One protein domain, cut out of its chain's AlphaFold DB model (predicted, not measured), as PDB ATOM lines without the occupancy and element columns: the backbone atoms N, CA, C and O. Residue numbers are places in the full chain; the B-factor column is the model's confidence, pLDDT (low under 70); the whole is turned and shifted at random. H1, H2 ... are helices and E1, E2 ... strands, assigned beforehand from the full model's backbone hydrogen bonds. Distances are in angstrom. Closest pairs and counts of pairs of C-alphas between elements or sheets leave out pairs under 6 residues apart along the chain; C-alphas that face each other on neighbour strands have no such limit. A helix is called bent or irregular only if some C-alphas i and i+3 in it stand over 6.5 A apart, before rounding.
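This is residues 24 to 207 of the 227 residues of an uncharacterized protein of Streptomyces montanus (UniProt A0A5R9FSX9). A four-stranded sheet forms a slab with the long helix H3 running slantwise over one face; beyond H3, helix H7 crosses it and H1 crosses H7, while H2 packs on H3 with its residues 54 to 61. The short helix H5 covers part of the opposite face with H6 close by, and residues 119 to 125 and 132 to 137, at both ends of H4, stick out from the body. The printed part has 184 residues with seven named helices and four named strands, in the order H1 H2 E1 E2 E3 H3 H4 H5 H6 E4 H7, and is of the mixed class. The sheet is mixed, in the order E1 E3 E2 E4; the whole is compact, with a radius of gyration of the C-alphas of 16.9 A and spans of 53 by 37 by 32 A.

Strands E1, residues 65 to 70, and E3, residues 87 to 92, are parallel, with N 68 and O 89 2.8 A apart, within hydrogen-bond range. E2, residues 76 to 81, forms a hairpin with E3, N 79 and O 90 being 2.9 A apart; E4, residues 180 to 184, is antiparallel to E2, with N 80 and O 181 2.8 A apart. H3, residues 97 to 116, is on the sheet at a height of 8.5 A, over E3 and E2, its closest C-alphas to E2 being those of Glu 107 and Cys 80, 5.6 A apart. H7, residues 192 to 201, touches H3 at a steep tilt of 51 degrees, opposite ways, closest at the C-alphas of Ala 197 and Leu 105, 4.8 A. H1, residues 24 to 42, touches H7 with residues 31 to 36 alone, closest at Val 35 and Phe 196, C-alphas 5.7 A apart. H2, residues 46 to 61, touches H3 closest at the C-alphas of Arg 61 and Leu 115, 6.9 A, and only grazes the sheet. H5, residues 155 to 162, is on the opposite face from H3; it is close to but not clearly touching H6, residues 167 to 174, with the C-alphas of Leu 162 and Val 170 closest at 6.1 A. H4, residues 120 to 135, touches no helix. Every O i to N i+4 pair is within hydrogen-bond range in H1, H3, H6 and H7, against 8 of 12 in H2, 9 of 12 in H4 and 2 of 4 in H5.

H3 measures 28.8 A from C-alpha 97 at (224.049, 208.404, 178.463) to C-alpha 116; H1 measures 26.9 A, H4 21.5 A, H2 18.1 A and E3 16.8 A. H1 begins at C-alpha 24, (203.450, 187.771, 186.122), and H7 ends at C-alpha 201, (213.328, 204.098, 174.476). H2 is irregular, with C-alphas 47 and 50 8.6 A apart, and H4 only just, with C-alphas 128 and 131 6.6 A apart.

The C-alphas of Cys 136 and Asn 207 are the two farthest apart, 56.1 A. The printed part has no cut; the link from H4 to H5, residues 136 to 154, is long. Mean pLDDT of the printed part is 77.8, with 55 residues under 70, among them 137 to 158.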
ATOM      1  N   GLN A  24     202.517 186.664 186.364       54.81
ATOM      2  CA  GLN A  24     203.450 187.771 186.122       54.81
ATOM      3  C   GLN A  24     203.456 188.221 184.653       54.81
ATOM      4  O   GLN A  24     203.444 189.420 184.372       54.81
ATOM      5  N   THR A  25     203.400 187.276 183.710       58.50
ATOM      6  CA  THR A  25     203.410 187.571 182.265       58.50
ATOM      7  C   THR A  25     202.160 188.338 181.829       58.50
ATOM      8  O   THR A  25     202.250 189.322 181.094       58.50
ATOM      9  N   VAL A  26     200.989 187.933 182.331       61.31
ATOM     10  CA  VAL A  26     199.720 188.629 182.076       61.31
ATOM     11  C   VAL A  26     199.771 190.053 182.636       61.31
ATOM     12  O   VAL A  26     199.372 190.997 181.955       61.31
ATOM     13  N   THR A  27     200.337 190.231 183.831       68.12
ATOM     14  CA  THR A  27     200.476 191.545 184.476       68.12
ATOM     15  C   THR A  27     201.374 192.489 183.666       68.12
ATOM     16  O   THR A  27     200.960 193.609 183.375       68.12
ATOM     17  N   VAL A  28     202.549 192.035 183.206       70.69
ATOM     18  CA  VAL A  28     203.437 192.839 182.336       70.69
ATOM     19  C   VAL A  28     202.739 193.228 181.040       70.69
ATOM     20  O   VAL A  28     202.833 194.378 180.612       70.69
ATOM     21  N   TRP A  29     202.029 192.291 180.410       78.00
ATOM     22  CA  TRP A  29     201.327 192.560 179.159       78.00
ATOM     23  C   TRP A  29     200.252 193.641 179.324       78.00
ATOM     24  O   TRP A  29     200.191 194.575 178.518       78.00
ATOM     25  N   TRP A  30     199.450 193.571 180.390       78.31
ATOM     26  CA  TRP A  30     198.452 194.600 180.695       78.31
ATOM     27  C   TRP A  30     199.093 195.947 181.023       78.31
ATOM     28  O   TRP A  30     198.628 196.968 180.509       78.31
ATOM     29  N   THR A  31     200.172 195.965 181.812       81.69
ATOM     30  CA  THR A  31     200.927 197.191 182.107       81.69
ATOM     31  C   THR A  31     201.456 197.812 180.822       81.69
ATOM     32  O   THR A  31     201.173 198.980 180.563       81.69
ATOM     33  N   ARG A  32     202.107 197.023 179.958       84.31
ATOM     34  CA  ARG A  32     202.618 197.453 178.647       84.31
ATOM     35  C   ARG A  32     201.512 198.038 177.775       84.31
ATOM     36  O   ARG A  32     201.648 199.137 177.239       84.31
ATOM     37  N   ARG A  33     200.386 197.332 177.654       85.00
ATOM     38  CA  ARG A  33     199.236 197.802 176.872       85.00
ATOM     39  C   ARG A  33     198.686 199.116 177.422       85.00
ATOM     40  O   ARG A  33     198.357 200.008 176.644       85.00
ATOM     41  N   ARG A  34     198.607 199.251 178.748       84.56
ATOM     42  CA  ARG A  34     198.140 200.469 179.420       84.56
ATOM     43  C   ARG A  34     199.084 201.644 179.180       84.56
ATOM     44  O   ARG A  34     198.585 202.696 178.792       84.56
ATOM     45  N   VAL A  35     200.398 201.490 179.376       86.38
ATOM     46  CA  VAL A  35     201.359 202.595 179.173       86.38
ATOM     47  C   VAL A  35     201.355 203.071 177.722       86.38
ATOM     48  O   VAL A  35     201.233 204.267 177.482       86.38
ATOM     49  N   VAL A  36     201.349 202.150 176.749       87.00
ATOM     50  CA  VAL A  36     201.279 202.493 175.317       87.00
ATOM     51  C   VAL A  36     199.967 203.197 174.985       87.00
ATOM     52  O   VAL A  36     199.952 204.196 174.267       87.00
ATOM     53  N   HIS A  37     198.849 202.700 175.517       87.81
ATOM     54  CA  HIS A  37     197.550 203.323 175.300       87.81
ATOM     55  C   HIS A  37     197.492 204.743 175.877       87.81
ATOM     56  O   HIS A  37     196.996 205.644 175.204       87.81
ATOM     57  N   GLN A  38     198.016 204.957 177.088       88.69
ATOM     58  CA  GLN A  38     198.063 206.284 177.707       88.69
ATOM     59  C   GLN A  38     198.983 207.229 176.934       88.69
ATOM     60  O   GLN A  38     198.551 208.324 176.585       88.69
ATOM     61  N   ALA A  39     200.190 206.788 176.575       88.38
ATOM     62  CA  ALA A  39     201.116 207.569 175.756       88.38
ATOM     63  C   ALA A  39     200.461 208.025 174.442       88.38
ATOM     64  O   ALA A  39     200.496 209.205 174.096       88.38
ATOM     65  N   LYS A  40     199.756 207.112 173.758       89.69
ATOM     66  CA  LYS A  40     199.003 207.432 172.539       89.69
ATOM     67  C   LYS A  40     197.856 208.411 172.801       89.69
ATOM     68  O   LYS A  40     197.679 209.350 172.033       89.69
ATOM     69  N   LYS A  41     197.083 208.212 173.872       91.56
ATOM     70  CA  LYS A  41     195.962 209.090 174.250       91.56
ATOM     71  C   LYS A  41     196.430 210.518 174.547       91.56
ATOM     72  O   LYS A  41     195.743 211.470 174.194       91.56
ATOM     73  N   LEU A  42     197.595 210.658 175.173       90.62
ATOM     74  CA  LEU A  42     198.216 211.947 175.475       90.62
ATOM     75  C   LEU A  42     198.902 212.571 174.250       90.62
ATOM     76  O   LEU A  42     199.265 213.749 174.279       90.62
ATOM     77  N   GLY A  43     199.024 211.826 173.148       91.88
ATOM     78  CA  GLY A  43     199.677 212.282 171.926       91.88
ATOM     79  C   GLY A  43     201.189 212.412 172.083       91.88
ATOM     80  O   GLY A  43     201.774 213.314 171.492       91.88
ATOM     81  N   LEU A  44     201.813 211.556 172.901       92.00
ATOM     82  CA  LEU A  44     203.270 211.484 172.986       92.00
ATOM     83  C   LEU A  44     203.826 210.938 171.669       92.00
ATOM     84  O   LEU A  44     203.271 209.998 171.091       92.00
ATOM     85  N   ARG A  45     204.919 211.540 171.205       88.88
ATOM     86  CA  ARG A  45     205.550 211.261 169.914       88.88
ATOM     87  C   ARG A  45     207.035 210.939 170.118       88.88
ATOM     88  O   ARG A  45     207.863 211.826 169.942       88.88
ATOM     89  N   PRO A  46     207.385 209.703 170.523       87.50
ATOM     90  CA  PRO A  46     208.785 209.307 170.724       87.50
ATOM     91  C   PRO A  46     209.618 209.396 169.437       87.50
ATOM     92  O   PRO A  46     210.821 209.635 169.475       87.50
ATOM     93  N   ASP A  47     208.959 209.270 168.286       85.88
ATOM     94  CA  ASP A  47     209.543 209.462 166.960       85.88
ATOM     95  C   ASP A  47     210.065 210.888 166.723       85.88
ATOM     96  O   ASP A  47     210.900 211.087 165.848       85.88
ATOM     97  N   LEU A  48     209.597 211.869 167.501       84.69
ATOM     98  CA  LEU A  48     210.064 213.256 167.453       84.69
ATOM     99  C   LEU A  48     211.169 213.553 168.483       84.69
ATOM    100  O   LEU A  48     211.561 214.705 168.625       84.69
ATOM    101  N   GLY A  49     211.666 212.541 169.200       87.50
ATOM    102  CA  GLY A  49     212.734 212.695 170.191       87.50
ATOM    103  C   GLY A  49     212.241 213.000 171.610       87.50
ATOM    104  O   GLY A  49     211.045 213.142 171.870       87.50
ATOM    105  N   LEU A  50     213.186 213.046 172.556       89.38
ATOM    106  CA  LEU A  50     212.890 213.185 173.988       89.38
ATOM    107  C   LEU A  50     212.339 214.571 174.327       89.38
ATOM    108  O   LEU A  50     211.339 214.664 175.035       89.38
ATOM    109  N   GLU A  51     212.946 215.629 173.792       89.25
ATOM    110  CA  GLU A  51     212.513 217.011 174.023       89.25
ATOM    111  C   GLU A  51     211.070 217.243 173.592       89.25
ATOM    112  O   GLU A  51     210.268 217.751 174.370       89.25
ATOM    113  N   ALA A  52     210.685 216.761 172.406       89.62
ATOM    114  CA  ALA A  52     209.309 216.865 171.932       89.62
ATOM    115  C   ALA A  52     208.307 216.197 172.890       89.62
ATOM    116  O   ALA A  52     207.157 216.641 173.013       89.62
ATOM    117  N   MET A  53     208.722 215.132 173.585       92.31
ATOM    118  CA  MET A  53     207.899 214.521 174.623       92.31
ATOM    119  C   MET A  53     207.858 215.348 175.906       92.31
ATOM    120  O   MET A  53     206.765 215.507 176.451       92.31
ATOM    121  N   ILE A  54     208.996 215.869 176.375       93.44
ATOM    122  CA  ILE A  54     209.069 216.753 177.551       93.44
ATOM    123  C   ILE A  54     208.147 217.954 177.332       93.44
ATOM    124  O   ILE A  54     207.216 218.165 178.105       93.44
ATOM    125  N   ASP A  55     208.293 218.637 176.201       92.31
ATOM    126  CA  ASP A  55     207.452 219.751 175.766       92.31
ATOM    127  C   ASP A  55     205.963 219.408 175.751       92.31
ATOM    128  O   ASP A  55     205.097 220.195 176.148       92.31
ATOM    129  N   ARG A  56     205.625 218.221 175.235       94.19
ATOM    130  CA  ARG A  56     204.236 217.768 175.191       94.19
ATOM    131  C   ARG A  56     203.688 217.563 176.599       94.19
ATOM    132  O   ARG A  56     202.542 217.939 176.832       94.19
ATOM    133  N   ILE A  57     204.466 216.976 177.500       93.44
ATOM    134  CA  ILE A  57     204.048 216.720 178.881       93.44
ATOM    135  C   ILE A  57     203.939 218.043 179.645       93.44
ATOM    136  O   ILE A  57     202.902 218.268 180.260       93.44
ATOM    137  N   ALA A  58     204.902 218.956 179.507       91.81
ATOM    138  CA  ALA A  58     204.854 220.298 180.088       91.81
ATOM    139  C   ALA A  58     203.572 221.046 179.676       91.81
ATOM    140  O   ALA A  58     202.799 221.507 180.515       91.81
ATOM    141  N   ARG A  59     203.243 221.051 178.374       92.81
ATOM    142  CA  ARG A  59     201.987 221.641 177.869       92.81
ATOM    143  C   ARG A  59     200.728 220.982 178.433       92.81
ATOM    144  O   ARG A  59     199.731 221.666 178.631       92.81
ATOM    145  N   LEU A  60     200.742 219.666 178.646       91.44
ATOM    146  CA  LEU A  60     199.605 218.949 179.233       91.44
ATOM    147  C   LEU A  60     199.435 219.255 180.725       91.44
ATOM    148  O   LEU A  60     198.310 219.216 181.214       91.44
ATOM    149  N   ARG A  61     200.534 219.548 181.425       88.50
ATOM    150  CA  ARG A  61     200.534 219.953 182.837       88.50
ATOM    151  C   ARG A  61     200.195 221.426 183.023       88.50
ATOM    152  O   ARG A  61     199.648 221.784 184.055       88.50
ATOM    153  N   GLY A  62     200.454 222.251 182.011       88.50
ATOM    154  CA  GLY A  62     200.287 223.701 182.101       88.50
ATOM    155  C   GLY A  62     201.446 224.398 182.813       88.50
ATOM    156  O   GLY A  62     201.328 225.581 183.110       88.50
ATOM    157  N   GLN A  63     202.553 223.690 183.049       89.75
ATOM    158  CA  GLN A  63     203.749 224.206 183.710       89.75
ATOM    159  C   GLN A  63     205.019 223.625 183.063       89.75
ATOM    160  O   GLN A  63     204.969 222.516 182.516       89.75
ATOM    161  N   PRO A  64     206.136 224.376 183.053       93.44
ATOM    162  CA  PRO A  64     207.418 223.908 182.540       93.44
ATOM    163  C   PRO A  64     207.968 222.719 183.336       93.44
ATOM    164  O   PRO A  64     207.608 222.499 184.493       93.44
ATOM    165  N   ILE A  65     208.857 221.969 182.685       93.31
ATOM    166  CA  ILE A  65     209.606 220.866 183.285       93.31
ATOM    167  C   ILE A  65     211.088 221.214 183.166       93.31
ATOM    168  O   ILE A  65     211.605 221.284 182.050       93.31
ATOM    169  N   ASP A  66     211.748 221.402 184.301       93.50
ATOM    170  CA  ASP A  66     213.195 221.590 184.379       93.50
ATOM    171  C   ASP A  66     213.875 220.211 184.445       93.50
ATOM    172  O   ASP A  66     213.391 219.301 185.126       93.50
ATOM    173  N   LEU A  67     214.972 220.037 183.702       93.12
ATOM    174  CA  LEU A  67     215.741 218.794 183.654       93.12
ATOM    175  C   LEU A  67     217.174 219.049 184.121       93.12
ATOM    176  O   LEU A  67     217.978 219.618 183.383       93.12
ATOM    177  N   ASP A  68     217.494 218.554 185.312       91.44
ATOM    178  CA  ASP A  68     218.790 218.749 185.950       91.44
ATOM    179  C   ASP A  68     219.611 217.461 185.950       91.44
ATOM    180  O   ASP A  68     219.126 216.372 186.269       91.44
ATOM    181  N   PHE A  69     220.898 217.589 185.634       91.50
ATOM    182  CA  PHE A  69     221.861 216.498 185.735       91.50
ATOM    183  C   PHE A  69     222.832 216.795 186.869       91.50
ATOM    184  O   PHE A  69     223.721 217.632 186.720       91.50
ATOM    185  N   VAL A  70     222.690 216.080 187.985       89.38
ATOM    186  CA  VAL A  70     223.539 216.269 189.171       89.38
ATOM    187  C   VAL A  70     224.184 214.949 189.593       89.38
ATOM    188  O   VAL A  70     223.574 213.888 189.417       89.38
ATOM    189  N   PRO A  71     225.421 214.959 190.120       88.56
ATOM    190  CA  PRO A  71     226.011 213.769 190.722       88.56
ATOM    191  C   PRO A  71     225.145 213.312 191.897       88.56
ATOM    192  O   PRO A  71     224.917 214.083 192.821       88.56
ATOM    193  N   MET A  72     224.652 212.073 191.860       82.06
ATOM    194  CA  MET A  72     223.821 211.513 192.930       82.06
ATOM    195  C   MET A  72     224.466 210.269 193.548       82.06
ATOM    196  O   MET A  72     225.161 209.527 192.843       82.06
ATOM    197  N   PRO A  73     224.207 209.979 194.840       77.62
ATOM    198  CA  PRO A  73     224.659 208.744 195.472       77.62
ATOM    199  C   PRO A  73     224.220 207.513 194.673       77.62
ATOM    200  O   PRO A  73     223.089 207.444 194.201       77.62
ATOM    201  N   ARG A  74     225.082 206.489 194.585       66.69
ATOM    202  CA  ARG A  74     224.895 205.318 193.695       66.69
ATOM    203  C   ARG A  74     223.548 204.596 193.813       66.69
ATOM    204  O   ARG A  74     223.115 203.965 192.857       66.69
ATOM    205  N   ARG A  75     222.893 204.670 194.974       69.62
ATOM    206  CA  ARG A  75     221.603 204.010 195.228       69.62
ATOM    207  C   ARG A  75     220.425 204.699 194.535       69.62
ATOM    208  O   ARG A  75     219.393 204.057 194.341       69.62
ATOM    209  N   MET A  76     220.584 205.972 194.167       73.00
ATOM    210  CA  MET A  76     219.562 206.803 193.541       73.00
ATOM    211  C   MET A  76     219.990 207.196 192.132       73.00
ATOM    212  O   MET A  76     221.122 207.597 191.862       73.00
ATOM    213  N   THR A  77     219.055 207.042 191.206       82.62
ATOM    214  CA  THR A  77     219.333 207.236 189.781       82.62
ATOM    215  C   THR A  77     218.579 208.421 189.203       82.62
ATOM    216  O   THR A  77     219.094 209.066 188.293       82.62
ATOM    217  N   GLY A  78     217.412 208.739 189.757       87.44
ATOM    218  CA  GLY A  78     216.608 209.888 189.375       87.44
ATOM    219  C   GLY A  78     215.565 210.223 190.432       87.44
ATOM    220  O   GLY A  78     215.281 209.411 191.321       87.44
ATOM    221  N   LEU A  79     215.015 211.427 190.331       88.81
ATOM    222  CA  LEU A  79     213.840 211.845 191.081       88.81
ATOM    223  C   LEU A  79     213.012 212.848 190.283       88.81
ATOM    224  O   LEU A  79     213.506 213.542 189.393       88.81
ATOM    225  N   CYS A  80     211.748 212.937 190.664       90.19
ATOM    226  CA  CYS A  80     210.748 213.805 190.083       90.19
ATOM    227  C   CYS A  80     210.081 214.612 191.200       90.19
ATOM    228  O   CYS A  80     209.404 214.047 192.066       90.19
ATOM    229  N   CYS A  81     210.287 215.927 191.177       88.44
ATOM    230  CA  CYS A  81     209.690 216.896 192.088       88.44
ATOM    231  C   CYS A  81     208.499 217.581 191.418       88.44
ATOM    232  O   CYS A  81     208.628 218.179 190.350       88.44
ATOM    233  N   PHE A  82     207.349 217.531 192.083       87.31
ATOM    234  CA  PHE A  82     206.117 218.167 191.628       87.31
ATOM    235  C   PHE A  82     206.023 219.563 192.242       87.31
ATOM    236  O   PHE A  82     205.926 219.686 193.466       87.31
ATOM    237  N   GLY A  83     206.053 220.606 191.415       83.00
ATOM    238  CA  GLY A  83     205.880 221.989 191.864       83.00
ATOM    239  C   GLY A  83     204.602 222.632 191.344       83.00
ATOM    240  O   GLY A  83     203.907 222.075 190.493       83.00
ATOM    241  N   GLU A  84     204.287 223.798 191.909       78.81
ATOM    242  CA  GLU A  84     203.105 224.592 191.547       78.81
ATOM    243  C   GLU A  84     203.333 225.418 190.273       78.81
ATOM    244  O   GLU A  84     202.417 225.571 189.473       78.81
ATOM    245  N   ASP A  85     204.563 225.907 190.075       84.62
ATOM    246  CA  ASP A  85     204.940 226.729 188.916       84.62
ATOM    247  C   ASP A  85     205.822 225.985 187.905       84.62
ATOM    248  O   ASP A  85     205.974 226.429 186.767       84.62
ATOM    249  N   ARG A  86     206.459 224.888 188.326       89.12
ATOM    250  CA  ARG A  86     207.368 224.063 187.518       89.12
ATOM    251  C   ARG A  86     207.513 222.674 188.123       89.12
ATOM    252  O   ARG A  86     207.552 222.542 189.344       89.12
ATOM    253  N   ASP A  87     207.636 221.653 187.289       92.56
ATOM    254  CA  ASP A  87     208.130 220.347 187.731       92.56
ATOM    255  C   ASP A  87     209.639 220.272 187.517       92.56
ATOM    256  O   ASP A  87     210.163 220.872 186.580       92.56
ATOM    257  N   THR A  88     210.334 219.495 188.340       93.44
ATOM    258  CA  THR A  88     211.778 219.292 188.191       93.44
ATOM    259  C   THR A  88     212.074 217.805 188.129       93.44
ATOM    260  O   THR A  88     211.672 217.041 189.007       93.44
ATOM    261  N   ILE A  89     212.784 217.390 187.088       93.81
ATOM    262  CA  ILE A  89     213.324 216.045 186.938       93.81
ATOM    263  C   ILE A  89     214.822 216.134 187.160       93.81
ATOM    264  O   ILE A  89     215.514 216.854 186.445       93.81
ATOM    265  N   VAL A  90     215.330 215.367 188.115       91.75
ATOM    266  CA  VAL A  90     216.764 215.292 188.385       91.75
ATOM    267  C   VAL A  90     217.259 213.902 188.012       91.75
ATOM    268  O   VAL A  90     216.669 212.890 188.392       91.75
ATOM    269  N   VAL A  91     218.345 213.845 187.247       91.31
ATOM    270  CA  VAL A  91     218.926 212.618 186.690       91.31
ATOM    271  C   VAL A  91     220.385 212.508 187.105       91.31
ATOM    272  O   VAL A  91     221.115 213.498 187.102       91.31
ATOM    273  N   ASN A  92     220.831 211.297 187.451       90.31
ATOM    274  CA  ASN A  92     222.198 211.108 187.923       90.31
ATOM    275  C   ASN A  92     223.187 211.416 186.788       90.31
ATOM    276  O   ASN A  92     223.231 210.711 185.774       90.31
ATOM    277  N   ALA A  93     223.995 212.459 186.976       90.06
ATOM    278  CA  ALA A  93     225.009 212.896 186.026       90.06
ATOM    279  C   ALA A  93     226.141 211.876 185.834       90.06
ATOM    280  O   ALA A  93     226.890 211.992 184.871       90.06
ATOM    281  N   GLU A  94     226.277 210.875 186.704       89.31
ATOM    282  CA  GLU A  94     227.271 209.803 186.566       89.31
ATOM    283  C   GLU A  94     226.756 208.605 185.755       89.31
ATOM    284  O   GLU A  94     227.544 207.757 185.338       89.31
ATOM    285  N   ALA A  95     225.446 208.522 185.492       86.69
ATOM    286  CA  ALA A  95     224.879 207.417 184.723       86.69
ATOM    287  C   ALA A  95     225.364 207.441 183.261       86.69
ATOM    288  O   ALA A  95     225.649 208.505 182.701       86.69
ATOM    289  N   GLU A  96     225.415 206.273 182.614       86.69
ATOM    290  CA  GLU A  96     225.703 206.189 181.178       86.69
ATOM    291  C   GLU A  96     224.637 206.949 180.361       86.69
ATOM    292  O   GLU A  96     223.471 206.978 180.760       86.69
ATOM    293  N   PRO A  97     224.972 207.535 179.196       85.69
ATOM    294  CA  PRO A  97     224.049 208.404 178.463       85.69
ATOM    295  C   PRO A  97     222.703 207.748 178.119       85.69
ATOM    296  O   PRO A  97     221.646 208.327 178.364       85.69
ATOM    297  N   LEU A  98     222.713 206.502 177.637       86.62
ATOM    298  CA  LEU A  98     221.476 205.760 177.369       86.62
ATOM    299  C   LEU A  98     220.668 205.511 178.653       86.62
ATOM    300  O   LEU A  98     219.435 205.540 178.643       86.62
ATOM    301  N   HIS A  99     221.360 205.289 179.770       88.19
ATOM    302  CA  HIS A  99     220.731 205.104 181.072       88.19
ATOM    303  C   HIS A  99     220.120 206.414 181.584       88.19
ATOM    304  O   HIS A  99     219.010 206.381 182.101       88.19
ATOM    305  N   ARG A 100     220.740 207.577 181.342       90.69
ATOM    306  CA  ARG A 100     220.134 208.894 181.632       90.69
ATOM    307  C   ARG A 100     218.827 209.109 180.882       90.69
ATOM    308  O   ARG A 100     217.860 209.579 181.476       90.69
ATOM    309  N   VAL A 101     218.764 208.719 179.606       92.00
ATOM    310  CA  VAL A 101     217.510 208.768 178.834       92.00
ATOM    311  C   VAL A 101     216.465 207.850 179.464       92.00
ATOM    312  O   VAL A 101     215.329 208.270 179.672       92.00
ATOM    313  N   LEU A 102     216.837 206.618 179.823       91.88
ATOM    314  CA  LEU A 102     215.928 205.682 180.486       91.88
ATOM    315  C   LEU A 102     215.395 206.240 181.816       91.88
ATOM    316  O   LEU A 102     214.198 206.142 182.072       91.88
ATOM    317  N   ILE A 103     216.264 206.838 182.636       91.38
ATOM    318  CA  ILE A 103     215.886 207.492 183.893       91.38
ATOM    319  C   ILE A 103     214.932 208.654 183.604       91.38
ATOM    320  O   ILE A 103     213.851 208.701 184.172       91.38
ATOM    321  N   THR A 104     215.257 209.532 182.655       94.25
ATOM    322  CA  THR A 104     214.393 210.669 182.292       94.25
ATOM    323  C   THR A 104     212.999 210.198 181.872       94.25
ATOM    324  O   THR A 104     211.989 210.715 182.336       94.25
ATOM    325  N   LEU A 105     212.922 209.168 181.024       94.31
ATOM    326  CA  LEU A 105     211.654 208.578 180.601       94.31
ATOM    327  C   LEU A 105     210.868 207.975 181.776       94.31
ATOM    328  O   LEU A 105     209.639 208.041 181.784       94.31
ATOM    329  N   HIS A 106     211.564 207.392 182.752       93.88
ATOM    330  CA  HIS A 106     210.965 206.876 183.978       93.88
ATOM    331  C   HIS A 106     210.344 208.013 184.802       93.88
ATOM    332  O   HIS A 106     209.158 207.953 185.123       93.88
ATOM    333  N   GLU A 107     211.093 209.087 185.049       93.62
ATOM    334  CA  GLU A 107     210.599 210.249 185.798       93.62
ATOM    335  C   GLU A 107     209.445 210.965 185.075       93.62
ATOM    336  O   GLU A 107     208.467 211.385 185.696       93.62
ATOM    337  N   LEU A 108     209.473 211.029 183.739       93.94
ATOM    338  CA  LEU A 108     208.354 211.557 182.949       93.94
ATOM    339  C   LEU A 108     207.070 210.740 183.138       93.94
ATOM    340  O   LEU A 108     205.970 211.300 183.113       93.94
ATOM    341  N   TRP A 109     207.171 209.423 183.353       92.75
ATOM    342  CA  TRP A 109     205.989 208.617 183.648       92.75
ATOM    343  C   TRP A 109     205.335 209.025 184.968       92.75
ATOM    344  O   TRP A 109     204.108 209.010 185.066       92.75
ATOM    345  N   HIS A 110     206.109 209.434 185.970       90.44
ATOM    346  CA  HIS A 110     205.555 209.917 187.230       90.44
ATOM    347  C   HIS A 110     204.689 211.169 187.049       90.44
ATOM    348  O   HIS A 110     203.610 211.241 187.647       90.44
ATOM    349  N   LEU A 111     205.097 212.083 186.166       90.31
ATOM    350  CA  LEU A 111     204.309 213.255 185.772       90.31
ATOM    351  C   LEU A 111     203.041 212.877 184.990       90.31
ATOM    352  O   LEU A 111     201.970 213.452 185.202       90.31
ATOM    353  N   ILE A 112     203.139 211.887 184.096       89.94
ATOM    354  CA  ILE A 112     201.997 211.345 183.341       89.94
ATOM    355  C   ILE A 112     200.986 210.670 184.272       89.94
ATOM    356  O   ILE A 112     199.774 210.812 184.102       89.94
ATOM    357  N   GLU A 113     201.464 209.898 185.240       86.75
ATOM    358  CA  GLU A 113     200.611 209.193 186.187       86.75
ATOM    359  C   GLU A 113     199.805 210.171 187.044       86.75
ATOM    360  O   GLU A 113     198.611 209.948 187.265       86.75
ATOM    361  N   ASP A 114     200.437 211.263 187.466       84.94
ATOM    362  CA  ASP A 114     199.790 212.356 188.183       84.94
ATOM    363  C   ASP A 114     198.714 213.048 187.322       84.94
ATOM    364  O   ASP A 114     197.568 213.180 187.755       84.94
ATOM    365  N   LEU A 115     199.022 213.340 186.048       82.12
ATOM    366  CA  LEU A 115     198.066 213.894 185.075       82.12
ATOM    367  C   LEU A 115     196.827 213.012 184.864       82.12
ATOM    368  O   LEU A 115     195.693 213.492 184.805       82.12
ATOM    369  N   VAL A 116     197.033 211.708 184.673       80.25
ATOM    370  CA  VAL A 116     195.943 210.765 184.381       80.25
ATOM    371  C   VAL A 116     195.136 210.466 185.648       80.25
ATOM    372  O   VAL A 116     193.918 210.250 185.582       80.25
ATOM    373  N   GLY A 117     195.801 210.459 186.803       68.31
ATOM    374  CA  GLY A 117     195.237 210.095 188.091       68.31
ATOM    375  C   GLY A 117     194.697 208.655 188.137       68.31
ATOM    376  O   GLY A 117     194.757 207.887 187.168       68.31
ATOM    377  N   PRO A 118     194.122 208.235 189.277       61.56
ATOM    378  CA  PRO A 118     193.460 206.942 189.361       61.56
ATOM    379  C   PRO A 118     192.232 206.930 188.442       61.56
ATOM    380  O   PRO A 118     191.411 207.853 188.479       61.56
ATOM    381  N   GLY A 119     192.089 205.871 187.638       58.62
ATOM    382  CA  GLY A 119     190.936 205.682 186.755       58.62
ATOM    383  C   GLY A 119     189.599 205.644 187.516       58.62
ATOM    384  O   GLY A 119     189.586 205.445 188.735       58.62
ATOM    385  N   PRO A 120     188.454 205.789 186.825       59.81
ATOM    386  CA  PRO A 120     187.142 205.950 187.462       59.81
ATOM    387  C   PRO A 120     186.781 204.791 188.401       59.81
ATOM    388  O   PRO A 120     186.271 205.024 189.492       59.81
ATOM    389  N   LEU A 121     187.131 203.553 188.041       58.44
ATOM    390  CA  LEU A 121     186.911 202.375 188.888       58.44
ATOM    391  C   LEU A 121     187.792 202.365 190.141       58.44
ATOM    392  O   LEU A 121     187.330 201.982 191.209       58.44
ATOM    393  N   VAL A 122     189.040 202.825 190.038       62.44
ATOM    394  CA  VAL A 122     189.947 202.937 191.191       62.44
ATOM    395  C   VAL A 122     189.476 204.053 192.123       62.44
ATOM    396  O   VAL A 122     189.496 203.879 193.338       62.44
ATOM    397  N   ARG A 123     188.977 205.172 191.574       63.56
ATOM    398  CA  ARG A 123     188.319 206.229 192.362       63.56
ATOM    399  C   ARG A 123     187.087 205.690 193.080       63.56
ATOM    400  O   ARG A 123     186.950 205.910 194.279       63.56
ATOM    401  N   LEU A 124     186.231 204.953 192.375       65.00
ATOM    402  CA  LEU A 124     185.019 204.368 192.938       65.00
ATOM    403  C   LEU A 124     185.344 203.354 194.043       65.00
ATOM    404  O   LEU A 124     184.790 203.439 195.131       65.00
ATOM    405  N   TRP A 125     186.299 202.454 193.813       67.00
ATOM    406  CA  TRP A 125     186.750 201.499 194.824       67.00
ATOM    407  C   TRP A 125     187.382 202.198 196.034       67.00
ATOM    408  O   TRP A 125     187.104 201.839 197.176       67.00
ATOM    409  N   ARG A 126     188.165 203.264 195.818       62.44
ATOM    410  CA  ARG A 126     188.721 204.072 196.913       62.44
ATOM    411  C   ARG A 126     187.618 204.748 197.738       62.44
ATOM    412  O   ARG A 126     187.706 204.822 198.962       62.44
ATOM    413  N   LEU A 127     186.566 205.234 197.080       67.88
ATOM    414  CA  LEU A 127     185.422 205.868 197.738       67.88
ATOM    415  C   LEU A 127     184.559 204.868 198.512       67.88
ATOM    416  O   LEU A 127     184.157 205.170 199.632       67.88
ATOM    417  N   LEU A 128     184.288 203.703 197.926       72.12
ATOM    418  CA  LEU A 128     183.324 202.736 198.454       72.12
ATOM    419  C   LEU A 128     183.938 201.683 199.375       72.12
ATOM    420  O   LEU A 128     183.228 201.123 200.201       72.12
ATOM    421  N   VAL A 129     185.231 201.396 199.237       67.69
ATOM    422  CA  VAL A 129     185.883 200.295 199.957       67.69
ATOM    423  C   VAL A 129     186.975 200.823 200.872       67.69
ATOM    424  O   VAL A 129     186.897 200.635 202.082       67.69
ATOM    425  N   THR A 130     187.977 201.536 200.353       63.62
ATOM    426  CA  THR A 130     189.125 201.903 201.202       63.62
ATOM    427  C   THR A 130     188.802 202.995 202.208       63.62
ATOM    428  O   THR A 130     189.182 202.858 203.364       63.62
ATOM    429  N   ARG A 131     188.074 204.050 201.821       64.50
ATOM    430  CA  ARG A 131     187.713 205.144 202.739       64.50
ATOM    431  C   ARG A 131     186.852 204.685 203.925       64.50
ATOM    432  O   ARG A 131     187.136 205.115 205.042       64.50
ATOM    433  N   PRO A 132     185.832 203.827 203.745       68.69
ATOM    434  CA  PRO A 132     185.102 203.247 204.871       68.69
ATOM    435  C   PRO A 132     185.989 202.367 205.756       68.69
ATOM    436  O   PRO A 132     185.935 202.492 206.973       68.69
ATOM    437  N   LEU A 133     186.857 201.540 205.163       62.00
ATOM    438  CA  LEU A 133     187.772 200.681 205.924       62.00
ATOM    439  C   LEU A 133     188.814 201.478 206.727       62.00
ATOM    440  O   LEU A 133     189.134 201.098 207.851       62.00
ATOM    441  N   GLU A 134     189.307 202.594 206.187       65.75
ATOM    442  CA  GLU A 134     190.198 203.530 206.886       65.75
ATOM    443  C   GLU A 134     189.472 204.252 208.029       65.75
ATOM    444  O   GLU A 134     190.020 204.356 209.124       65.75
ATOM    445  N   ARG A 135     188.215 204.683 207.826       65.94
ATOM    446  CA  ARG A 135     187.383 205.254 208.906       65.94
ATOM    447  C   ARG A 135     187.108 204.257 210.026       65.94
ATOM    448  O   ARG A 135     187.033 204.659 211.180       65.94
ATOM    449  N   CYS A 136     186.975 202.976 209.694       74.19
ATOM    450  CA  CYS A 136     186.777 201.911 210.671       74.19
ATOM    451  C   CYS A 136     188.088 201.425 211.318       74.19
ATOM    452  O   CYS A 136     188.054 200.471 212.088       74.19
ATOM    453  N   GLY A 137     189.245 202.018 210.992       58.25
ATOM    454  CA  GLY A 137     190.547 201.607 211.535       58.25
ATOM    455  C   GLY A 137     191.025 200.222 211.078       58.25
ATOM    456  O   GLY A 137     192.029 199.721 211.577       58.25
ATOM    457  N   LEU A 138     190.339 199.604 210.110       58.97
ATOM    458  CA  LEU A 138     190.628 198.255 209.603       58.97
ATOM    459  C   LEU A 138     191.736 198.241 208.541       58.97
ATOM    460  O   LEU A 138     192.205 197.178 208.140       58.97
ATOM    461  N   ARG A 139     192.177 199.419 208.085       46.72
ATOM    462  CA  ARG A 139     193.319 199.590 207.181       46.72
ATOM    463  C   ARG A 139     194.245 200.680 207.725       46.72
ATOM    464  O   ARG A 139     193.845 201.838 207.813       46.72
ATOM    465  N   LYS A 140     195.491 200.326 208.062       45.81
ATOM    466  CA  LYS A 140     196.543 201.311 208.369       45.81
ATOM    467  C   LYS A 140     196.923 202.072 207.092       45.81
ATOM    468  O   LYS A 140     197.060 201.474 206.020       45.81
ATOM    469  N   LYS A 141     197.092 203.391 207.221       43.69
ATOM    470  CA  LYS A 141     197.594 204.318 206.194       43.69
ATOM    471  C   LYS A 141     199.056 203.942 205.890       43.69
ATOM    472  O   LYS A 141     199.965 204.432 206.538       43.69
ATOM    473  N   GLY A 142     199.247 202.944 205.033       43.69
ATOM    474  CA  GLY A 142     200.540 202.277 204.828       43.69
ATOM    475  C   GLY A 142     200.445 200.880 204.207       43.69
ATOM    476  O   GLY A 142     201.462 200.230 204.014       43.69
ATOM    477  N   ALA A 143     199.246 200.385 203.875       40.09
ATOM    478  CA  ALA A 143     199.145 199.277 202.928       40.09
ATOM    479  C   ALA A 143     199.605 199.796 201.559       40.09
ATOM    480  O   ALA A 143     198.819 200.484 200.891       40.09
ATOM    481  N   GLY A 144     200.874 199.507 201.249       40.75
ATOM    482  CA  GLY A 144     201.611 199.953 200.076       40.75
ATOM    483  C   GLY A 144     200.782 199.903 198.806       40.75
ATOM    484  O   GLY A 144     199.874 199.073 198.642       40.75
ATOM    485  N   SER A 145     201.046 200.863 197.931       39.31
ATOM    486  CA  SER A 145     200.406 200.902 196.631       39.31
ATOM    487  C   SER A 145     200.589 199.538 195.933       39.31
ATOM    488  O   SER A 145     201.674 198.961 195.968       39.31
ATOM    489  N   PRO A 146     199.552 198.976 195.277       36.97
ATOM    490  CA  PRO A 146     199.699 197.751 194.481       36.97
ATOM    491  C   PRO A 146     200.646 197.930 193.276       36.97
ATOM    492  O   PRO A 146     200.962 196.966 192.583       36.97
ATOM    493  N   PHE A 147     201.083 199.163 193.028       39.19
ATOM    494  CA  PHE A 147     202.192 199.545 192.163       39.19
ATOM    495  C   PHE A 147     203.312 199.993 193.101       39.19
ATOM    496  O   PHE A 147     203.023 200.849 193.929       39.19
ATOM    497  N   GLY A 148     204.503 199.389 193.022       42.78
ATOM    498  CA  GLY A 148     205.598 199.561 193.990       42.78
ATOM    499  C   GLY A 148     205.689 200.968 194.589       42.78
ATOM    500  O   GLY A 148     205.535 201.957 193.874       42.78
ATOM    501  N   ASP A 149     205.863 201.040 195.910       45.25
ATOM    502  CA  ASP A 149     205.935 202.301 196.649       45.25
ATOM    503  C   ASP A 149     207.172 203.102 196.203       45.25
ATOM    504  O   ASP A 149     208.239 203.022 196.797       45.25
ATOM    505  N   HIS A 150     207.012 203.901 195.148       51.81
ATOM    506  CA  HIS A 150     207.932 204.983 194.755       51.81
ATOM    507  C   HIS A 150     207.625 206.289 195.495       51.81
ATOM    508  O   HIS A 150     208.271 207.316 195.303       51.81
ATOM    509  N   THR A 151     206.584 206.266 196.326       49.50
ATOM    510  CA  THR A 151     206.152 207.365 197.183       49.50
ATOM    511  C   THR A 151     206.677 207.132 198.587       49.50
ATOM    512  O   THR A 151     205.906 206.813 199.490       49.50
ATOM    513  N   VAL A 152     207.984 207.245 198.783       48.84
ATOM    514  CA  VAL A 152     208.552 207.127 200.125       48.84
ATOM    515  C   VAL A 152     209.284 208.417 200.458       48.84
ATOM    516  O   VAL A 152     210.491 208.544 200.302       48.84
ATOM    517  N   PHE A 153     208.500 209.375 200.957       48.84
ATOM    518  CA  PHE A 153     208.932 210.482 201.818       48.84
ATOM    519  C   PHE A 153     209.490 209.949 203.156       48.84
ATOM    520  O   PHE A 153     209.104 210.396 204.235       48.84
ATOM    521  N   GLU A 154     210.370 208.956 203.130       55.91
ATOM    522  CA  GLU A 154     211.214 208.701 204.291       55.91
ATOM    523  C   GLU A 154     212.350 209.704 204.180       55.91
ATOM    524  O   GLU A 154     213.185 209.614 203.282       55.91
ATOM    525  N   LEU A 155     212.326 210.703 205.065       56.12
ATOM    526  CA  LEU A 155     213.374 211.719 205.196       56.12
ATOM    527  C   LEU A 155     214.773 211.087 205.226       56.12
ATOM    528  O   LEU A 155     215.705 211.669 204.685       56.12
ATOM    529  N   ASP A 156     214.885 209.873 205.762       58.22
ATOM    530  CA  ASP A 156     216.123 209.098 205.829       58.22
ATOM    531  C   ASP A 156     216.652 208.684 204.441       58.22
ATOM    532  O   ASP A 156     217.859 208.673 204.231       58.22
ATOM    533  N   ASN A 157     215.774 208.406 203.468       61.97
ATOM    534  CA  ASN A 157     216.169 208.111 202.081       61.97
ATOM    535  C   ASN A 157     216.447 209.384 201.273       61.97
ATOM    536  O   ASN A 157     217.139 209.339 200.258       61.97
ATOM    537  N   LEU A 158     215.868 210.506 201.704       68.69
ATOM    538  CA  LEU A 158     216.032 211.797 201.056       68.69
ATOM    539  C   LEU A 158     217.325 212.485 201.507       68.69
ATOM    540  O   LEU A 158     217.941 213.154 200.690       68.69
ATOM    541  N   ALA A 159     217.759 212.292 202.759       71.25
ATOM    542  CA  ALA A 159     218.942 212.934 203.339       71.25
ATOM    543  C   ALA A 159     220.193 212.800 202.458       71.25
ATOM    544  O   ALA A 159     220.828 213.804 202.157       71.25
ATOM    545  N   ASP A 160     220.472 211.592 201.960       71.31
ATOM    546  CA  ASP A 160     221.613 211.332 201.072       71.31
ATOM    547  C   ASP A 160     221.508 212.079 199.727       71.31
ATOM    548  O   ASP A 160     222.510 212.336 199.064       71.31
ATOM    549  N   VAL A 161     220.287 212.400 199.296       75.38
ATOM    550  CA  VAL A 161     219.996 213.045 198.010       75.38
ATOM    551  C   VAL A 161     219.939 214.562 198.141       75.38
ATOM    552  O   VAL A 161     220.311 215.242 197.194       75.38
ATOM    553  N   LEU A 162     219.515 215.104 199.289       81.62
ATOM    554  CA  LEU A 162     219.381 216.553 199.498       81.62
ATOM    555  C   LEU A 162     220.687 217.297 199.229       81.62
ATOM    556  O   LEU A 162     220.652 218.352 198.606       81.62
ATOM    557  N   ASP A 163     221.822 216.718 199.620       82.38
ATOM    558  CA  ASP A 163     223.148 217.303 199.388       82.38
ATOM    559  C   ASP A 163     223.504 217.419 197.893       82.38
ATOM    560  O   ASP A 163     224.353 218.225 197.515       82.38
ATOM    561  N   ALA A 164     222.863 216.618 197.038       80.69
ATOM    562  CA  ALA A 164     223.055 216.637 195.592       80.69
ATOM    563  C   ALA A 164     222.114 217.609 194.861       80.69
ATOM    564  O   ALA A 164     222.316 217.873 193.674       80.69
ATOM    565  N   LEU A 165     221.075 218.118 195.529       84.44
ATOM    566  CA  LEU A 165     220.078 219.000 194.923       84.44
ATOM    567  C   LEU A 165     220.464 220.470 195.060       84.44
ATOM    568  O   LEU A 165     221.246 220.861 195.926       84.44
ATOM    569  N   SER A 166     219.893 221.307 194.193       84.69
ATOM    570  CA  SER A 166     220.061 222.752 194.318       84.69
ATOM    571  C   SER A 166     219.443 223.258 195.629       84.69
ATOM    572  O   SER A 166     218.424 222.716 196.075       84.69
ATOM    573  N   PRO A 167     220.008 224.307 196.257       85.00
ATOM    574  CA  PRO A 167     219.452 224.883 197.481       85.00
ATOM    575  C   PRO A 167     217.979 225.282 197.341       85.00
ATOM    576  O   PRO A 167     217.201 225.111 198.278       85.00
ATOM    577  N   GLU A 168     217.583 225.764 196.162       84.19
ATOM    578  CA  GLU A 168     216.204 226.127 195.842       84.19
ATOM    579  C   GLU A 168     215.284 224.900 195.872       84.19
ATOM    580  O   GLU A 168     214.221 224.935 196.489       84.19
ATOM    581  N   LEU A 169     215.713 223.784 195.269       82.69
ATOM    582  CA  LEU A 169     214.930 222.553 195.251       82.69
ATOM    583  C   LEU A 169     214.859 221.906 196.641       82.69
ATOM    584  O   LEU A 169     213.814 221.388 197.024       82.69
ATOM    585  N   VAL A 170     215.940 221.968 197.422       85.19
ATOM    586  CA  VAL A 170     215.953 221.514 198.822       85.19
ATOM    587  C   VAL A 170     214.950 222.308 199.656       85.19
ATOM    588  O   VAL A 170     214.145 221.714 200.375       85.19
ATOM    589  N   HIS A 171     214.965 223.638 199.535       82.88
ATOM    590  CA  HIS A 171     214.009 224.519 200.204       82.88
ATOM    591  C   HIS A 171     212.568 224.172 199.805       82.88
ATOM    592  O   HIS A 171     211.722 223.941 200.669       82.88
ATOM    593  N   ASP A 172     212.308 224.005 198.509       80.62
ATOM    594  CA  ASP A 172     211.002 223.607 197.989       80.62
ATOM    595  C   ASP A 172     210.520 222.247 198.537       80.62
ATOM    596  O   ASP A 172     209.356 222.075 198.915       80.62
ATOM    597  N   VAL A 173     211.405 221.257 198.614       80.56
ATOM    598  CA  VAL A 173     211.050 219.918 199.098       80.56
ATOM    599  C   VAL A 173     210.829 219.905 200.615       80.56
ATOM    600  O   VAL A 173     209.872 219.284 201.092       80.56
ATOM    601  N   ILE A 174     211.672 220.590 201.390       81.00
ATOM    602  CA  ILE A 174     211.614 220.574 202.859       81.00
ATOM    603  C   ILE A 174     210.543 221.528 203.388       81.00
ATOM    604  O   ILE A 174     209.689 221.113 204.180       81.00
ATOM    605  N   GLU A 175     210.592 222.794 202.978       76.81
ATOM    606  CA  GLU A 175     209.751 223.856 203.534       76.81
ATOM    607  C   GLU A 175     208.358 223.846 202.914       76.81
ATOM    608  O   GLU A 175     207.360 223.848 203.638       76.81
ATOM    609  N   HIS A 176     208.275 223.727 201.587       75.94
ATOM    610  CA  HIS A 176     206.995 223.685 200.875       75.94
ATOM    611  C   HIS A 176     206.399 222.278 200.765       75.94
ATOM    612  O   HIS A 176     205.302 222.114 200.233       75.94
ATOM    613  N   ARG A 177     207.075 221.257 201.317       76.81
ATOM    614  CA  ARG A 177     206.616 219.855 201.329       76.81
ATOM    615  C   ARG A 177     206.231 219.357 199.932       76.81
ATOM    616  O   ARG A 177     205.285 218.574 199.797       76.81
ATOM    617  N   ARG A 178     206.952 219.813 198.899       78.12
ATOM    618  CA  ARG A 178     206.660 219.444 197.513       78.12
ATOM    619  C   ARG A 178     206.708 217.933 197.335       78.12
ATOM    620  O   ARG A 178     207.684 217.324 197.773       78.12
ATOM    621  N   PRO A 179     205.697 217.315 196.697       79.38
ATOM    622  CA  PRO A 179     205.724 215.887 196.445       79.38
ATOM    623  C   PRO A 179     206.970 215.491 195.651       79.38
ATOM    624  O   PRO A 179     207.298 216.137 194.658       79.38
ATOM    625  N   VAL A 180     207.632 214.411 196.069       79.06
ATOM    626  CA  VAL A 180     208.773 213.824 195.356       79.06
ATOM    627  C   VAL A 180     208.501 212.345 195.102       79.06
ATOM    628  O   VAL A 180     208.006 211.634 195.982       79.06
ATOM    629  N   LYS A 181     208.815 211.877 193.894       82.81
ATOM    630  CA  LYS A 181     208.935 210.452 193.560       82.81
ATOM    631  C   LYS A 181     210.387 210.156 193.203       82.81
ATOM    632  O   LYS A 181     211.027 210.979 192.562       82.81
ATOM    633  N   MET A 182     210.908 209.021 193.660       77.88
ATOM    634  CA  MET A 182     212.325 208.676 193.520       77.88
ATOM    635  C   MET A 182     212.500 207.332 192.825       77.88
ATOM    636  O   MET A 182     211.735 206.397 193.065       77.88
ATOM    637  N   ARG A 183     213.573 207.225 192.039       75.69
ATOM    638  CA  ARG A 183     213.988 206.007 191.345       75.69
ATOM    639  C   ARG A 183     215.254 205.424 191.964       75.69
ATOM    640  O   ARG A 183     216.371 205.902 191.723       75.69
ATOM    641  N   GLY A 184     215.079 204.332 192.702       69.25
ATOM    642  CA  GLY A 184     216.175 203.536 193.254       69.25
ATOM    643  C   GLY A 184     216.797 202.549 192.255       69.25
ATOM    644  O   GLY A 184     216.295 202.323 191.152       69.25
ATOM    645  N   GLU A 185     217.902 201.922 192.660       58.00
ATOM    646  CA  GLU A 185     218.625 200.906 191.873       58.00
ATOM    647  C   GLU A 185     217.822 199.597 191.677       58.00
ATOM    648  O   GLU A 185     217.916 198.947 190.635       58.00
ATOM    649  N   HIS A 186     216.972 199.231 192.645       53.69
ATOM    650  CA  HIS A 186     216.208 197.976 192.654       53.69
ATOM    651  C   HIS A 186     214.762 198.169 192.176       53.69
ATOM    652  O   HIS A 186     213.810 197.964 192.926       53.69
ATOM    653  N   ASN A 187     214.577 198.544 190.910       59.25
ATOM    654  CA  ASN A 187     213.234 198.697 190.354       59.25
ATOM    655  C   ASN A 187     212.626 197.371 189.887       59.25
ATOM    656  O   ASN A 187     213.240 196.574 189.173       59.25
ATOM    657  N   HIS A 188     211.366 197.148 190.263       61.53
ATOM    658  CA  HIS A 188     210.611 195.965 189.872       61.53
ATOM    659  C   HIS A 188     210.301 195.986 188.368       61.53
ATOM    660  O   HIS A 188     209.771 196.958 187.840       61.53
ATOM    661  N   SER A 189     210.523 194.864 187.681       60.75
ATOM    662  CA  SER A 189     210.247 194.675 186.243       60.75
ATOM    663  C   SER A 189     208.783 194.899 185.820       60.75
ATOM    664  O   SER A 189     208.474 194.913 184.628       60.75
ATOM    665  N   HIS A 190     207.876 195.057 186.787       66.75
ATOM    666  CA  HIS A 190     206.442 195.275 186.597       66.75
ATOM    667  C   HIS A 190     206.003 196.728 186.802       66.75
ATOM    668  O   HIS A 190     204.825 197.034 186.604       66.75
ATOM    669  N   ASP A 191     206.918 197.602 187.209       81.88
ATOM    670  CA  ASP A 191     206.632 199.009 187.437       81.88
ATOM    671  C   ASP A 191     206.218 199.711 186.125       81.88
ATOM    672  O   ASP A 191     206.974 199.678 185.148       81.88
ATOM    673  N   PRO A 192     205.030 200.347 186.065       84.56
ATOM    674  CA  PRO A 192     204.594 201.109 184.901       84.56
ATOM    675  C   PRO A 192     205.603 202.152 184.412       84.56
ATOM    676  O   PRO A 192     205.707 202.320 183.197       84.56
ATOM    677  N   ALA A 193     206.357 202.802 185.308       88.25
ATOM    678  CA  ALA A 193     207.374 203.779 184.919       88.25
ATOM    679  C   ALA A 193     208.529 203.113 184.160       88.25
ATOM    680  O   ALA A 193     208.881 203.530 183.057       88.25
ATOM    681  N   GLU A 194     209.048 202.001 184.681       88.50
ATOM    682  CA  GLU A 194     210.086 201.206 184.019       88.50
ATOM    683  C   GLU A 194     209.597 200.587 182.693       88.50
ATOM    684  O   GLU A 194     210.318 200.592 181.691       88.50
ATOM    685  N   VAL A 195     208.353 200.091 182.637       89.25
ATOM    686  CA  VAL A 195     207.763 199.550 181.398       89.25
ATOM    687  C   VAL A 195     207.582 200.651 180.350       89.25
ATOM    688  O   VAL A 195     207.888 200.427 179.175       89.25
ATOM    689  N   PHE A 196     207.104 201.833 180.751       91.56
ATOM    690  CA  PHE A 196     206.996 202.993 179.869       91.56
ATOM    691  C   PHE A 196     208.366 203.410 179.337       91.56
ATOM    692  O   PHE A 196     208.518 203.561 178.123       91.56
ATOM    693  N   ALA A 197     209.363 203.535 180.214       91.62
ATOM    694  CA  ALA A 197     210.704 203.964 179.848       91.62
ATOM    695  C   ALA A 197     211.335 203.026 178.814       91.62
ATOM    696  O   ALA A 197     211.752 203.471 177.745       91.62
ATOM    697  N   ARG A 198     211.306 201.710 179.058       90.94
ATOM    698  CA  ARG A 198     211.853 200.714 178.122       90.94
ATOM    699  C   ARG A 198     211.123 200.691 176.784       90.94
ATOM    700  O   ARG A 198     211.762 200.592 175.741       90.94
ATOM    701  N   GLN A 199     209.793 200.766 176.802       90.12
ATOM    702  CA  GLN A 199     208.996 200.742 175.575       90.12
ATOM    703  C   GLN A 199     209.220 202.000 174.733       90.12
ATOM    704  O   GLN A 199     209.278 201.917 173.508       90.12
ATOM    705  N   THR A 200     209.332 203.151 175.390       90.38
ATOM    706  CA  THR A 200     209.517 204.441 174.726       90.38
ATOM    707  C   THR A 200     210.930 204.584 174.186       90.38
ATOM    708  O   THR A 200     211.095 205.033 173.059       90.38
ATOM    709  N   LEU A 201     211.937 204.104 174.922       90.62
ATOM    710  CA  LEU A 201     213.328 204.098 174.476       90.62
ATOM    711  C   LEU A 201     213.515 203.337 173.154       90.62
ATOM    712  O   LEU A 201     214.255 203.786 172.290       90.62
ATOM    713  N   GLN A 202     212.793 202.226 172.959       88.38
ATOM    714  CA  GLN A 202     212.808 201.457 171.703       88.38
ATOM    715  C   GLN A 202     212.221 202.215 170.504       88.38
ATOM    716  O   GLN A 202     212.452 201.825 169.362       88.38
ATOM    717  N   MET A 203     211.413 203.242 170.756       86.88
ATOM    718  CA  MET A 203     210.735 204.042 169.737       86.88
ATOM    719  C   MET A 203     211.354 205.431 169.571       86.88
ATOM    720  O   MET A 203     210.915 206.185 168.704       86.88
ATOM    721  N   LEU A 204     212.306 205.790 170.432       85.50
ATOM    722  CA  LEU A 204     212.881 207.120 170.476       85.50
ATOM    723  C   LEU A 204     213.775 207.332 169.254       85.50
ATOM    724  O   LEU A 204     214.643 206.506 168.965       85.50
ATOM    725  N   ALA A 205     213.584 208.446 168.553       78.25
ATOM    726  CA  ALA A 205     214.517 208.866 167.516       78.25
ATOM    727  C   ALA A 205     215.825 209.346 168.170       78.25
ATOM    728  O   ALA A 205     215.943 210.493 168.596       78.25
ATOM    729  N   LEU A 206     216.802 208.445 168.272       68.12
ATOM    730  CA  LEU A 206     218.157 208.732 168.750       68.12
ATOM    731  C   LEU A 206     219.018 209.287 167.601       68.12
ATOM    732  O   LEU A 206     220.004 208.670 167.221       68.12
ATOM    733  N   ASN A 207     218.611 210.409 167.002       57.06
ATOM    734  CA  ASN A 207     219.423 211.123 166.009       57.06
ATOM    735  C   ASN A 207     219.978 212.413 166.634       57.06
ATOM    736  O   ASN A 207     219.258 213.095 167.374       57.06
TER     737      ASN A 207